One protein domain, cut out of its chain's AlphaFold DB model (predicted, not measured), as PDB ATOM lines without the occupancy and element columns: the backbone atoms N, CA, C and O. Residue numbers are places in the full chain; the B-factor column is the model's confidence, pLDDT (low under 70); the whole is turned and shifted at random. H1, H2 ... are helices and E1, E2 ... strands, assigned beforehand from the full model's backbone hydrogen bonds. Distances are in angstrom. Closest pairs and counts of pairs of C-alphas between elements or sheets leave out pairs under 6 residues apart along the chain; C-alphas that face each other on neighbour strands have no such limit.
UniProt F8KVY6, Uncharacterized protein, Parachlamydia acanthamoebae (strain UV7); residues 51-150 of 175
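What this domain is: This is residues 51 to 150 of the 175 residues of an uncharacterized protein of Parachlamydia acanthamoebae (strain UV7) (UniProt F8KVY6). What would one see first? A small parallel sheet, E1 E2 E3, has the short helix H4 packed across one face, H3 grazing the sheet, and a helical hairpin, H1 and H2, set off from it. A long link without named elements, residues 104 to 129, leads from E2 to H4. What is it built of, and in which order? The printed part has 100 residues, with three named strands and four named helices in the order E1 H1 H2 H3 E2 H4 E3; it is mixed, helices and strands, with 47 residues in named elements, under half. How large is it? It is compact, with a radius of gyration of the C-alphas of 13.3 A and spans of 35 by 31 by 24 A.

Where its parts are: Where does the first element lie? Strand E1, residues 51 to 56, begins with C-alpha 51 at (156.964, 177.441, 227.030) and is 16.2 A long. Which helices follow? H1 is residues 62 to 67, H2 residues 72 to 81, 14.6 A long from C-alpha 72 at (127.762, 189.642, 210.497), and H3 residues 87 to 93. What comes last? E2, residues 98 to 103, is 16.6 A long, and H4 is residues 130 to 135. E3, residues 145 to 150, is 15.9 A long and ends with C-alpha 150 at (135.932, 169.527, 224.611).

How they stand to each other: How is the sheet joined? E1 and E2 are parallel at 13 degrees, with N 99 and O 53 2.8 A apart, within hydrogen-bond range. E2, the inner strand, and E3 are parallel at 22 degrees, with N 100 and O 146 within range at 2.8 A. How do H3 and H4 stand? H4 is on the sheet at a height over the sheet of 9.0 A, only just over E2 and E3 with 3 of its 6 C-alphas on each, and runs across the strands at 69 degrees to E2 on the local plane; its closest C-alphas to E2 are Ala 131 and Ile 100, 6.1 A. H3 only grazes the sheet with residues 87 to 92 and touches H4, the closest C-alphas being Ser 88 and Leu 130, 6.2 A, at a steep tilt of 42 degrees, the same way. E2, H4 and E3 form a strand-helix-strand unit, two parallel neighbour strands with a helix between, with a right-handed crossover; E1, H1 H2 H3 and E2 form another. Where are H1 and H2? Neither is on the sheet; in their hairpin the closest C-alphas, Ala 66 and Ala 75, are 6.3 A apart, at a steep tilt of 39 degrees, opposite ways. Are the helix backbones complete? Every O i to N i+4 pair is within hydrogen-bond range in H1, H2 and H4, and 2 of 3 in H3.

The domain as a whole: How far does it reach? The two C-alphas farthest apart, those of Arg 72 and Arg 143, are 37.6 A apart. Which link is long, and is there a cut? The link from E2 to H4, 26 residues, is long, and its residues 110 to 111 pair antiparallel with residues 148 to 149 of E3; the printed part has no cut. Where is confidence low? The mean pLDDT of the printed part is 85.1, and residues 62 to 84 are under 70 in this model.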
ATOM      1  N   TYR A  51     158.188 176.909 227.626       97.75
ATOM      2  CA  TYR A  51     156.964 177.441 227.030       97.75
ATOM      3  C   TYR A  51     155.926 176.347 226.843       97.75
ATOM      4  O   TYR A  51     156.239 175.267 226.348       97.75
ATOM      5  N   VAL A  52     154.672 176.675 227.132       98.00
ATOM      6  CA  VAL A  52     153.516 175.913 226.655       98.00
ATOM      7  C   VAL A  52     152.532 176.889 226.034       98.00
ATOM      8  O   VAL A  52     152.111 177.855 226.671       98.00
ATOM      9  N   PHE A  53     152.153 176.648 224.783       98.06
ATOM     10  CA  PHE A  53     151.147 177.461 224.106       98.06
ATOM     11  C   PHE A  53     149.828 176.710 224.019       98.06
ATOM     12  O   PHE A  53     149.775 175.577 223.558       98.06
ATOM     13  N   VAL A  54     148.746 177.345 224.444       98.50
ATOM     14  CA  VAL A  54     147.395 176.800 224.379       98.50
ATOM     15  C   VAL A  54     146.582 177.628 223.400       98.50
ATOM     16  O   VAL A  54     146.418 178.835 223.582       98.50
ATOM     17  N   LYS A  55     146.031 176.976 222.379       98.00
ATOM     18  CA  LYS A  55     145.084 177.582 221.440       98.00
ATOM     19  C   LYS A  55     143.720 176.964 221.663       98.00
ATOM     20  O   LYS A  55     143.515 175.787 221.385       98.00
ATOM     21  N   SER A  56     142.799 177.769 222.171       98.00
ATOM     22  CA  SER A  56     141.450 177.345 222.535       98.00
ATOM     23  C   SER A  56     140.447 177.817 221.497       98.00
ATOM     24  O   SER A  56     140.359 179.019 221.246       98.00
ATOM     25  N   ARG A  57     139.696 176.879 220.906       96.44
ATOM     26  CA  ARG A  57     138.583 177.128 219.976       96.44
ATOM     27  C   ARG A  57     138.982 178.164 218.929       96.44
ATOM     28  O   ARG A  57     138.448 179.265 218.867       96.44
ATOM     29  N   SER A  58     140.047 177.851 218.191       94.44
ATOM     30  CA  SER A  58     140.715 178.778 217.276       94.44
ATOM     31  C   SER A  58     140.666 178.263 215.838       94.44
ATOM     32  O   SER A  58     140.447 177.081 215.577       94.44
ATOM     33  N   PHE A  59     140.871 179.159 214.880       91.62
ATOM     34  CA  PHE A  59     140.749 178.863 213.455       91.62
ATOM     35  C   PHE A  59     142.096 178.501 212.823       91.62
ATOM     36  O   PHE A  59     143.155 178.982 213.229       91.62
ATOM     37  N   SER A  60     142.050 177.697 211.762       89.12
ATOM     38  CA  SER A  60     143.199 177.349 210.920       89.12
ATOM     39  C   SER A  60     143.675 178.534 210.079       89.12
ATOM     40  O   SER A  60     144.856 178.890 210.115       89.12
ATOM     41  N   THR A  61     142.754 179.176 209.356       80.56
ATOM     42  CA  THR A  61     142.967 180.456 208.677       80.56
ATOM     43  C   THR A  61     141.763 181.367 208.865       80.56
ATOM     44  O   THR A  61     140.614 180.918 208.843       80.56
ATOM     45  N   LEU A  62     142.012 182.669 209.014       69.50
ATOM     46  CA  LEU A  62     140.926 183.637 209.187       69.50
ATOM     47  C   LEU A  62     139.999 183.651 207.956       69.50
ATOM     48  O   LEU A  62     138.781 183.716 208.089       69.50
ATOM     49  N   TYR A  63     140.574 183.471 206.763       62.62
ATOM     50  CA  TYR A  63     139.841 183.417 205.496       62.62
ATOM     51  C   TYR A  63     138.855 182.240 205.394       62.62
ATOM     52  O   TYR A  63     137.734 182.425 204.932       62.62
ATOM     53  N   ARG A  64     139.218 181.034 205.858       58.50
ATOM     54  CA  ARG A  64     138.295 179.879 205.835       58.50
ATOM     55  C   ARG A  64     137.112 180.059 206.778       58.50
ATOM     56  O   ARG A  64     136.032 179.558 206.495       58.50
ATOM     57  N   THR A  65     137.315 180.802 207.857       56.03
ATOM     58  CA  THR A  65     136.230 181.197 208.757       56.03
ATOM     59  C   THR A  65     135.330 182.236 208.072       56.03
ATOM     60  O   THR A  65     134.122 182.161 208.195       56.03
ATOM     61  N   ALA A  66     135.884 183.137 207.251       56.41
ATOM     62  CA  ALA A  66     135.123 184.158 206.522       56.41
ATOM     63  C   ALA A  66     134.193 183.609 205.419       56.41
ATOM     64  O   ALA A  66     133.084 184.106 205.260       56.41
ATOM     65  N   ILE A  67     134.627 182.596 204.653       54.03
ATOM     66  CA  ILE A  67     133.859 182.058 203.505       54.03
ATOM     67  C   ILE A  67     132.610 181.280 203.946       54.03
ATOM     68  O   ILE A  67     131.636 181.193 203.203       54.03
ATOM     69  N   HIS A  68     132.627 180.700 205.144       52.69
ATOM     70  CA  HIS A  68     131.542 179.846 205.633       52.69
ATOM     71  C   HIS A  68     130.554 180.571 206.545       52.69
ATOM     72  O   HIS A  68     129.721 179.922 207.171       52.69
ATOM     73  N   VAL A  69     130.642 181.899 206.637       51.78
ATOM     74  CA  VAL A  69     129.933 182.646 207.668       51.78
ATOM     75  C   VAL A  69     128.943 183.635 207.067       51.78
ATOM     76  O   VAL A  69     129.288 184.693 206.558       51.78
ATOM     77  N   THR A  70     127.667 183.280 207.215       47.09
ATOM     78  CA  THR A  70     126.485 184.147 207.095       47.09
ATOM     79  C   THR A  70     126.337 185.116 208.285       47.09
ATOM     80  O   THR A  70     125.418 185.931 208.317       47.09
ATOM     81  N   TYR A  71     127.246 185.063 209.268       52.25
ATOM     82  CA  TYR A  71     127.200 185.806 210.531       52.25
ATOM     83  C   TYR A  71     127.987 187.134 210.465       52.25
ATOM     84  O   TYR A  71     129.217 187.177 210.372       52.25
ATOM     85  N   ARG A  72     127.259 188.252 210.573       56.81
ATOM     86  CA  ARG A  72     127.762 189.642 210.497       56.81
ATOM     87  C   ARG A  72     128.991 189.993 211.372       56.81
ATOM     88  O   ARG A  72     129.834 190.749 210.883       56.81
ATOM     89  N   PRO A  73     129.160 189.475 212.606       58.84
ATOM     90  CA  PRO A  73     130.313 189.804 213.452       58.84
ATOM     91  C   PRO A  73     131.653 189.340 212.869       58.84
ATOM     92  O   PRO A  73     132.668 190.017 213.018       58.84
ATOM     93  N   LEU A  74     131.680 188.208 212.160       57.72
ATOM     94  CA  LEU A  74     132.927 187.668 211.625       57.72
ATOM     95  C   LEU A  74     133.371 188.376 210.339       57.72
ATOM     96  O   LEU A  74     134.562 188.614 210.148       57.72
ATOM     97  N   ALA A  75     132.422 188.793 209.495       59.44
ATOM     98  CA  ALA A  75     132.706 189.666 208.354       59.44
ATOM     99  C   ALA A  75     133.331 191.000 208.812       59.44
ATOM    100  O   ALA A  75     134.269 191.505 208.191       59.44
ATOM    101  N   PHE A  76     132.866 191.534 209.946       55.00
ATOM    102  CA  PHE A  76     133.446 192.712 210.591       55.00
ATOM    103  C   PHE A  76     134.871 192.454 211.113       55.00
ATOM    104  O   PHE A  76     135.759 193.276 210.892       55.00
ATOM    105  N   LEU A  77     135.137 191.285 211.706       59.25
ATOM    106  CA  LEU A  77     136.478 190.892 212.167       59.25
ATOM    107  C   LEU A  77     137.482 190.745 211.013       59.25
ATOM    108  O   LEU A  77     138.602 191.243 211.107       59.25
ATOM    109  N   VAL A  78     137.088 190.131 209.896       61.66
ATOM    110  CA  VAL A  78     137.929 190.013 208.688       61.66
ATOM    111  C   VAL A  78     138.278 191.397 208.129       61.66
ATOM    112  O   VAL A  78     139.433 191.643 207.775       61.66
ATOM    113  N   LYS A  79     137.300 192.316 208.114       55.16
ATOM    114  CA  LYS A  79     137.466 193.709 207.667       55.16
ATOM    115  C   LYS A  79     138.383 194.523 208.586       55.16
ATOM    116  O   LYS A  79     139.216 195.267 208.082       55.16
ATOM    117  N   ILE A  80     138.264 194.376 209.909       52.97
ATOM    118  CA  ILE A  80     139.121 195.075 210.886       52.97
ATOM    119  C   ILE A  80     140.560 194.575 210.833       52.97
ATOM    120  O   ILE A  80     141.498 195.351 211.000       52.97
ATOM    121  N   LEU A  81     140.748 193.270 210.654       57.56
ATOM    122  CA  LEU A  81     142.068 192.677 210.811       57.56
ATOM    123  C   LEU A  81     142.900 192.785 209.540       57.56
ATOM    124  O   LEU A  81     144.118 192.796 209.662       57.56
ATOM    125  N   GLY A  82     142.289 192.874 208.350       51.78
ATOM    126  CA  GLY A  82     143.002 193.080 207.079       51.78
ATOM    127  C   GLY A  82     144.078 192.025 206.773       51.78
ATOM    128  O   GLY A  82     144.927 192.233 205.911       51.78
ATOM    129  N   TRP A  83     144.075 190.901 207.498       57.81
ATOM    130  CA  TRP A  83     145.206 189.984 207.587       57.81
ATOM    131  C   TRP A  83     144.756 188.551 207.341       57.81
ATOM    132  O   TRP A  83     143.890 188.021 208.036       57.81
ATOM    133  N   ASN A  84     145.416 187.867 206.410       69.56
ATOM    134  CA  ASN A  84     145.290 186.420 206.269       69.56
ATOM    135  C   ASN A  84     146.115 185.725 207.368       69.56
ATOM    136  O   ASN A  84     147.213 185.219 207.118       69.56
ATOM    137  N   MET A  85     145.629 185.772 208.613       78.69
ATOM    138  CA  MET A  85     146.231 185.032 209.723       78.69
ATOM    139  C   MET A  85     146.146 183.540 209.420       78.69
ATOM    140  O   MET A  85     145.057 182.995 209.226       78.69
ATOM    141  N   ASN A  86     147.304 182.890 209.372       84.88
ATOM    142  CA  ASN A  86     147.417 181.467 209.100       84.88
ATOM    143  C   ASN A  86     147.987 180.763 210.330       84.88
ATOM    144  O   ASN A  86     149.196 180.541 210.437       84.88
ATOM    145  N   SER A  87     147.098 180.463 211.273       87.12
ATOM    146  CA  SER A  87     147.434 179.789 212.521       87.12
ATOM    147  C   SER A  87     147.998 178.397 212.263       87.12
ATOM    148  O   SER A  87     148.943 178.001 212.944       87.12
ATOM    149  N   SER A  88     147.484 177.665 211.263       87.88
ATOM    150  CA  SER A  88     147.954 176.300 210.987       87.88
ATOM    151  C   SER A  88     149.423 176.284 210.565       87.88
ATOM    152  O   SER A  88     150.214 175.598 211.201       87.88
ATOM    153  N   LYS A  89     149.829 177.141 209.616       88.56
ATOM    154  CA  LYS A  89     151.225 177.220 209.141       88.56
ATOM    155  C   LYS A  89     152.225 177.555 210.242       88.56
ATOM    156  O   LYS A  89     153.378 177.138 210.167       88.56
ATOM    157  N   VAL A  90     151.822 178.368 211.218       90.12
ATOM    158  CA  VAL A  90     152.687 178.672 212.365       90.12
ATOM    159  C   VAL A  90     152.739 177.477 213.306       90.12
ATOM    160  O   VAL A  90     153.829 177.060 213.680       90.12
ATOM    161  N   SER A  91     151.585 176.900 213.643       91.50
ATOM    162  CA  SER A  91     151.480 175.748 214.551       91.50
ATOM    163  C   SER A  91     152.272 174.544 214.023       91.50
ATOM    164  O   SER A  91     153.023 173.919 214.764       91.50
ATOM    165  N   GLU A  92     152.209 174.275 212.714       90.75
ATOM    166  CA  GLU A  92     152.992 173.237 212.021       90.75
ATOM    167  C   GLU A  92     154.505 173.347 212.284       90.75
ATOM    168  O   GLU A  92     155.187 172.329 212.380       90.75
ATOM    169  N   LYS A  93     155.029 174.574 212.413       89.94
ATOM    170  CA  LYS A  93     156.464 174.862 212.574       89.94
ATOM    171  C   LYS A  93     156.872 175.202 214.004       89.94
ATOM    172  O   LYS A  93     158.067 175.297 214.281       89.94
ATOM    173  N   LEU A  94     155.908 175.428 214.895       91.00
ATOM    174  CA  LEU A  94     156.173 175.791 216.278       91.00
ATOM    175  C   LEU A  94     156.879 174.622 216.968       91.00
ATOM    176  O   LEU A  94     156.363 173.505 216.974       91.00
ATOM    177  N   GLN A  95     158.073 174.879 217.505       89.62
ATOM    178  CA  GLN A  95     158.886 173.867 218.186       89.62
ATOM    179  C   GLN A  95     158.502 173.701 219.657       89.62
ATOM    180  O   GLN A  95     158.601 172.596 220.183       89.62
ATOM    181  N   ALA A  96     158.019 174.770 220.293       93.62
ATOM    182  CA  ALA A  96     157.519 174.708 221.659       93.62
ATOM    183  C   ALA A  96     156.295 173.777 221.772       93.62
ATOM    184  O   ALA A  96     155.530 173.672 220.805       93.62
ATOM    185  N   PRO A  97     156.104 173.125 222.932       96.25
ATOM    186  CA  PRO A  97     154.891 172.384 223.233       96.25
ATOM    187  C   PRO A  97     153.626 173.210 223.009       96.25
ATOM    188  O   PRO A  97     153.541 174.383 223.387       96.25
ATOM    189  N   GLU A  98     152.628 172.573 222.411       97.44
ATOM    190  CA  GLU A  98     151.372 173.219 222.066       97.44
ATOM    191  C   GLU A  98     150.170 172.330 222.398       97.44
ATOM    192  O   GLU A  98     150.146 171.141 222.085       97.44
ATOM    193  N   ILE A  99     149.144 172.917 223.008       98.31
ATOM    194  CA  ILE A  99     147.858 172.271 223.249       98.31
ATOM    195  C   ILE A  99     146.801 172.966 222.390       98.31
ATOM    196  O   ILE A  99     146.606 174.179 222.475       98.31
ATOM    197  N   ILE A 100     146.098 172.193 221.569       98.31
ATOM    198  CA  ILE A 100     144.983 172.666 220.754       98.31
ATOM    199  C   ILE A 100     143.682 172.151 221.369       98.31
ATOM    200  O   ILE A 100     143.384 170.961 221.275       98.31
ATOM    201  N   LEU A 101     142.909 173.045 221.987       98.25
ATOM    202  CA  LEU A 101     141.573 172.752 222.514       98.25
ATOM    203  C   LEU A 101     140.541 173.088 221.451       98.25
ATOM    204  O   LEU A 101     140.515 174.217 220.957       98.25
ATOM    205  N   GLN A 102     139.673 172.143 221.121       98.25
ATOM    206  CA  GLN A 102     138.633 172.363 220.126       98.25
ATOM    207  C   GLN A 102     137.343 171.649 220.504       98.25
ATOM    208  O   GLN A 102     137.368 170.508 220.963       98.25
ATOM    209  N   THR A 103     136.218 172.316 220.256       98.25
ATOM    210  CA  THR A 103     134.889 171.730 220.424       98.25
ATOM    211  C   THR A 103     134.750 170.454 219.598       98.25
ATOM    212  O   THR A 103     135.102 170.396 218.412       98.25
ATOM    213  N   ALA A 104     134.277 169.403 220.253       98.12
ATOM    214  CA  ALA A 104     134.215 168.061 219.720       98.12
ATOM    215  C   ALA A 104     132.997 167.316 220.277       98.12
ATOM    216  O   ALA A 104     132.499 167.609 221.361       98.12
ATOM    217  N   LYS A 105     132.535 166.301 219.546       97.44
ATOM    218  CA  LYS A 105     131.469 165.399 219.993       97.44
ATOM    219  C   LYS A 105     132.020 164.400 221.017       97.44
ATOM    220  O   LYS A 105     132.309 163.252 220.681       97.44
ATOM    221  N   VAL A 106     132.194 164.865 222.249       96.88
ATOM    222  CA  VAL A 106     132.771 164.120 223.378       96.88
ATOM    223  C   VAL A 106     131.931 164.360 224.633       96.88
ATOM    224  O   VAL A 106     131.324 165.415 224.765       96.88
ATOM    225  N   ALA A 107     131.860 163.392 225.550       96.06
ATOM    226  CA  ALA A 107     131.091 163.551 226.795       96.06
ATOM    227  C   ALA A 107     131.864 164.318 227.885       96.06
ATOM    228  O   ALA A 107     131.273 164.884 228.796       96.06
ATOM    229  N   ARG A 108     133.194 164.297 227.799       97.00
ATOM    230  CA  ARG A 108     134.144 164.945 228.705       97.00
ATOM    231  C   ARG A 108     135.407 165.285 227.929       97.00
ATOM    232  O   ARG A 108     135.570 164.816 226.801       97.00
ATOM    233  N   TYR A 109     136.302 166.047 228.544       98.00
ATOM    234  CA  TYR A 109     137.580 166.387 227.936       98.00
ATOM    235  C   TYR A 109     138.363 165.108 227.644       98.00
ATOM    236  O   TYR A 109     138.499 164.230 228.498       98.00
ATOM    237  N   GLU A 110     138.860 164.984 226.420       97.44
ATOM    238  CA  GLU A 110     139.684 163.847 226.030       97.44
ATOM    239  C   GLU A 110     140.718 164.242 224.983       97.44
ATOM    240  O   GLU A 110     140.496 165.124 224.152       97.44
ATOM    241  N   GLU A 111     141.858 163.558 225.001       97.50
ATOM    242  CA  GLU A 111     142.834 163.685 223.928       97.50
ATOM    243  C   GLU A 111     142.344 162.964 222.676       97.50
ATOM    244  O   GLU A 111     141.999 161.780 222.703       97.50
ATOM    245  N   ILE A 112     142.355 163.669 221.553       96.81
ATOM    246  CA  ILE A 112     141.895 163.152 220.268       96.81
ATOM    247  C   ILE A 112     143.071 163.002 219.307       96.81
ATOM    248  O   ILE A 112     143.965 163.840 219.235       96.81
ATOM    249  N   LYS A 113     143.071 161.916 218.534       93.94
ATOM    250  CA  LYS A 113     144.124 161.623 217.542       93.94
ATOM    251  C   LYS A 113     143.647 161.717 216.097       93.94
ATOM    252  O   LYS A 113     144.454 161.634 215.179       93.94
ATOM    253  N   ASN A 114     142.345 161.883 215.889       90.81
ATOM    254  CA  ASN A 114     141.738 162.031 214.575       90.81
ATOM    255  C   ASN A 114     140.712 163.169 214.609       90.81
ATOM    256  O   ASN A 114     140.209 163.541 215.670       90.81
ATOM    257  N   SER A 115     140.419 163.733 213.442       95.94
ATOM    258  CA  SER A 115     139.579 164.922 213.331       95.94
ATOM    259  C   SER A 115     138.078 164.636 213.236       95.94
ATOM    260  O   SER A 115     137.304 165.591 213.164       95.94
ATOM    261  N   SER A 116     137.641 163.370 213.211       96.88
ATOM    262  CA  SER A 116     136.229 163.028 212.960       96.88
ATOM    263  C   SER A 116     135.305 163.453 214.100       96.88
ATOM    264  O   SER A 116     134.115 163.660 213.881       96.88
ATOM    265  N   LYS A 117     135.863 163.632 215.304       96.88
ATOM    266  CA  LYS A 117     135.146 164.140 216.477       96.88
ATOM    267  C   LYS A 117     134.973 165.661 216.475       96.88
ATOM    268  O   LYS A 117     134.149 166.144 217.243       96.88
ATOM    269  N   ILE A 118     135.730 166.416 215.674       97.88
ATOM    270  CA  ILE A 118     135.667 167.885 215.679       97.88
ATOM    271  C   ILE A 118     134.361 168.358 215.044       97.88
ATOM    272  O   ILE A 118     134.045 167.974 213.917       97.88
ATOM    273  N   ILE A 119     133.646 169.227 215.754       96.75
ATOM    274  CA  ILE A 119     132.363 169.791 215.324       96.75
ATOM    275  C   ILE A 119     132.416 171.321 215.317       96.75
ATOM    276  O   ILE A 119     133.399 171.926 215.748       96.75
ATOM    277  N   ASP A 120     131.370 171.935 214.774       93.94
ATOM    278  CA  ASP A 120     131.181 173.382 214.801       93.94
ATOM    279  C   ASP A 120     130.974 173.850 216.248       93.94
ATOM    280  O   ASP A 120     130.225 173.229 217.000       93.94
ATOM    281  N   ASP A 121     131.608 174.958 216.628       90.50
ATOM    282  CA  ASP A 121     131.492 175.530 217.976       90.50
ATOM    283  C   ASP A 121     130.483 176.690 218.060       90.50
ATOM    284  O   ASP A 121     130.508 177.456 219.014       90.50
ATOM    285  N   VAL A 122     129.583 176.807 217.072       89.44
ATOM    286  CA  VAL A 122     128.668 177.943 216.799       89.44
ATOM    287  C   VAL A 122     129.320 179.102 216.032       89.44
ATOM    288  O   VAL A 122     128.650 179.719 215.203       89.44
ATOM    289  N   ILE A 123     130.613 179.387 216.222       86.56
ATOM    290  CA  ILE A 123     131.305 180.506 215.546       86.56
ATOM    291  C   ILE A 123     132.292 180.007 214.485       86.56
ATOM    292  O   ILE A 123     132.318 180.491 213.351       86.56
ATOM    293  N   ILE A 124     133.128 179.047 214.852       87.31
ATOM    294  CA  ILE A 124     134.134 178.404 214.021       87.31
ATOM    295  C   ILE A 124     133.606 177.026 213.640       87.31
ATOM    296  O   ILE A 124     133.405 176.142 214.472       87.31
ATOM    297  N   THR A 125     133.422 176.827 212.339       90.56
ATOM    298  CA  THR A 125     133.030 175.522 211.808       90.56
ATOM    299  C   THR A 125     134.156 174.503 211.975       90.56
ATOM    300  O   THR A 125     135.343 174.849 211.956       90.56
ATOM    301  N   ALA A 126     133.817 173.218 212.021       93.12
ATOM    302  CA  ALA A 126     134.765 172.117 212.065       93.12
ATOM    303  C   ALA A 126     135.813 172.242 210.950       93.12
ATOM    304  O   ALA A 126     137.009 172.073 211.191       93.12
ATOM    305  N   LYS A 127     135.384 172.616 209.733       90.31
ATOM    306  CA  LYS A 127     136.259 172.835 208.565       90.31
ATOM    307  C   LYS A 127     137.223 174.012 208.738       90.31
ATOM    308  O   LYS A 127     138.327 173.977 208.191       90.31
ATOM    309  N   ALA A 128     136.804 175.056 209.450       89.56
ATOM    310  CA  ALA A 128     137.633 176.218 209.739       89.56
ATOM    311  C   ALA A 128     138.538 176.005 210.961       89.56
ATOM    312  O   ALA A 128     139.555 176.693 211.065       89.56
ATOM    313  N   SER A 129     138.228 175.048 211.840       94.12
ATOM    314  CA  SER A 129     138.969 174.800 213.080       94.12
ATOM    315  C   SER A 129     140.458 174.506 212.869       94.12
ATOM    316  O   SER A 129     140.884 173.896 211.880       94.12
ATOM    317  N   LEU A 130     141.273 174.945 213.828       95.81
ATOM    318  CA  LEU A 130     142.708 174.683 213.833       95.81
ATOM    319  C   LEU A 130     143.003 173.193 214.046       95.81
ATOM    320  O   LEU A 130     143.800 172.624 213.300       95.81
ATOM    321  N   ALA A 131     142.334 172.561 215.017       97.19
ATOM    322  CA  ALA A 131     142.554 171.154 215.349       97.19
ATOM    323  C   ALA A 131     142.310 170.241 214.148       97.19
ATOM    324  O   ALA A 131     143.189 169.455 213.802       97.19
ATOM    325  N   LYS A 132     141.164 170.387 213.462       96.31
ATOM    326  CA  LYS A 132     140.848 169.557 212.291       96.31
ATOM    327  C   LYS A 132     141.910 169.697 211.210       96.31
ATOM    328  O   LYS A 132     142.408 168.688 210.723       96.31
ATOM    329  N   LYS A 133     142.307 170.932 210.882       95.38
ATOM    330  CA  LYS A 133     143.324 171.177 209.854       95.38
ATOM    331  C   LYS A 133     144.661 170.513 210.190       95.38
ATOM    332  O   LYS A 133     145.263 169.954 209.286       95.38
ATOM    333  N   LEU A 134     145.127 170.588 211.437       95.69
ATOM    334  CA  LEU A 134     146.412 170.005 211.847       95.69
ATOM    335  C   LEU A 134     146.354 168.475 211.988       95.69
ATOM    336  O   LEU A 134     147.335 167.794 211.693       95.69
ATOM    337  N   LEU A 135     145.218 167.932 212.433       96.25
ATOM    338  CA  LEU A 135     144.994 166.488 212.522       96.25
ATOM    339  C   LEU A 135     144.942 165.844 211.132       96.25
ATOM    340  O   LEU A 135     145.578 164.812 210.935       96.25
ATOM    341  N   ASP A 136     144.269 166.491 210.176       95.19
ATOM    342  CA  ASP A 136     144.149 166.035 208.782       95.19
ATOM    343  C   ASP A 136     145.430 166.254 207.958       95.19
ATOM    344  O   ASP A 136     145.561 165.720 206.859       95.19
ATOM    345  N   ASP A 137     146.378 167.060 208.446       92.44
ATOM    346  CA  ASP A 137     147.632 167.320 207.744       92.44
ATOM    347  C   ASP A 137     148.692 166.278 208.121       92.44
ATOM    348  O   ASP A 137     149.264 166.300 209.217       92.44
ATOM    349  N   GLU A 138     148.970 165.351 207.207       87.31
ATOM    350  CA  GLU A 138     149.995 164.315 207.384       87.31
ATOM    351  C   GLU A 138     151.407 164.895 207.535       87.31
ATOM    352  O   GLU A 138     152.248 164.304 208.209       87.31
ATOM    353  N   LYS A 139     151.665 166.085 206.973       85.56
ATOM    354  CA  LYS A 139     152.976 166.748 207.047       85.56
ATOM    355  C   LYS A 139     153.174 167.508 208.356       85.56
ATOM    356  O   LYS A 139     154.300 167.886 208.678       85.56
ATOM    357  N   CYS A 140     152.105 167.751 209.115       85.81
ATOM    358  CA  CYS A 140     152.208 168.407 210.410       85.81
ATOM    359  C   CYS A 140     152.881 167.470 211.420       85.81
ATOM    360  O   CYS A 140     152.350 166.407 211.750       85.81
ATOM    361  N   ALA A 141     154.013 167.900 211.980       82.31
ATOM    362  CA  ALA A 141     154.645 167.209 213.094       82.31
ATOM    363  C   ALA A 141     153.757 167.315 214.346       82.31
ATOM    364  O   ALA A 141     153.567 168.399 214.906       82.31
ATOM    365  N   LYS A 142     153.210 166.174 214.781       86.62
ATOM    366  CA  LYS A 142     152.298 166.075 215.935       86.62
ATOM    367  C   LYS A 142     153.020 165.787 217.261       86.62
ATOM    368  O   LYS A 142     152.399 165.832 218.309       86.62
ATOM    369  N   ARG A 143     154.336 165.532 217.234       88.62
ATOM    370  CA  ARG A 143     155.125 165.077 218.400       88.62
ATOM    371  C   ARG A 143     155.140 166.032 219.598       88.62
ATOM    372  O   ARG A 143     155.333 165.587 220.715       88.62
ATOM    373  N   ASN A 144     154.980 167.331 219.359       91.12
ATOM    374  CA  ASN A 144     154.967 168.366 220.393       91.12
ATOM    375  C   ASN A 144     153.573 168.983 220.569       91.12
ATOM    376  O   ASN A 144     153.456 170.108 221.049       91.12
ATOM    377  N   LYS A 145     152.530 168.280 220.112       95.25
ATOM    378  CA  LYS A 145     151.154 168.767 220.108       95.25
ATOM    379  C   LYS A 145     150.250 167.809 220.852       95.25
ATOM    380  O   LYS A 145     150.285 166.606 220.609       95.25
ATOM    381  N   ILE A 146     149.390 168.368 221.688       97.44
ATOM    382  CA  ILE A 146     148.269 167.658 222.298       97.44
ATOM    383  C   ILE A 146     146.988 168.260 221.729       97.44
ATOM    384  O   ILE A 146     146.790 169.471 221.778       97.44
ATOM    385  N   PHE A 147     146.117 167.422 221.176       98.25
ATOM    386  CA  PHE A 147     144.795 167.843 220.716       98.25
ATOM    387  C   PHE A 147     143.768 167.385 221.738       98.25
ATOM    388  O   PHE A 147     143.671 166.190 222.004       98.25
ATOM    389  N   ILE A 148     143.008 168.319 222.299       98.50
ATOM    390  CA  ILE A 148     141.981 168.042 223.301       98.50
ATOM    391  C   ILE A 148     140.622 168.386 222.696       98.50
ATOM    392  O   ILE A 148     140.382 169.525 222.290       98.50
ATOM    393  N   GLY A 149     139.749 167.385 222.622       98.38
ATOM    394  CA  GLY A 149     138.335 167.572 222.329       98.38
ATOM    395  C   GLY A 149     137.597 167.993 223.596       98.38
ATOM    396  O   GLY A 149     137.787 167.369 224.639       98.38
ATOM    397  N   ILE A 150     136.762 169.028 223.502       98.38
ATOM    398  CA  ILE A 150     135.932 169.527 224.611       98.38
ATOM    399  C   ILE A 150     134.452 169.578 224.197       98.38
ATOM    400  O   ILE A 150     134.180 169.832 223.024       98.38
TER     401      ILE A 150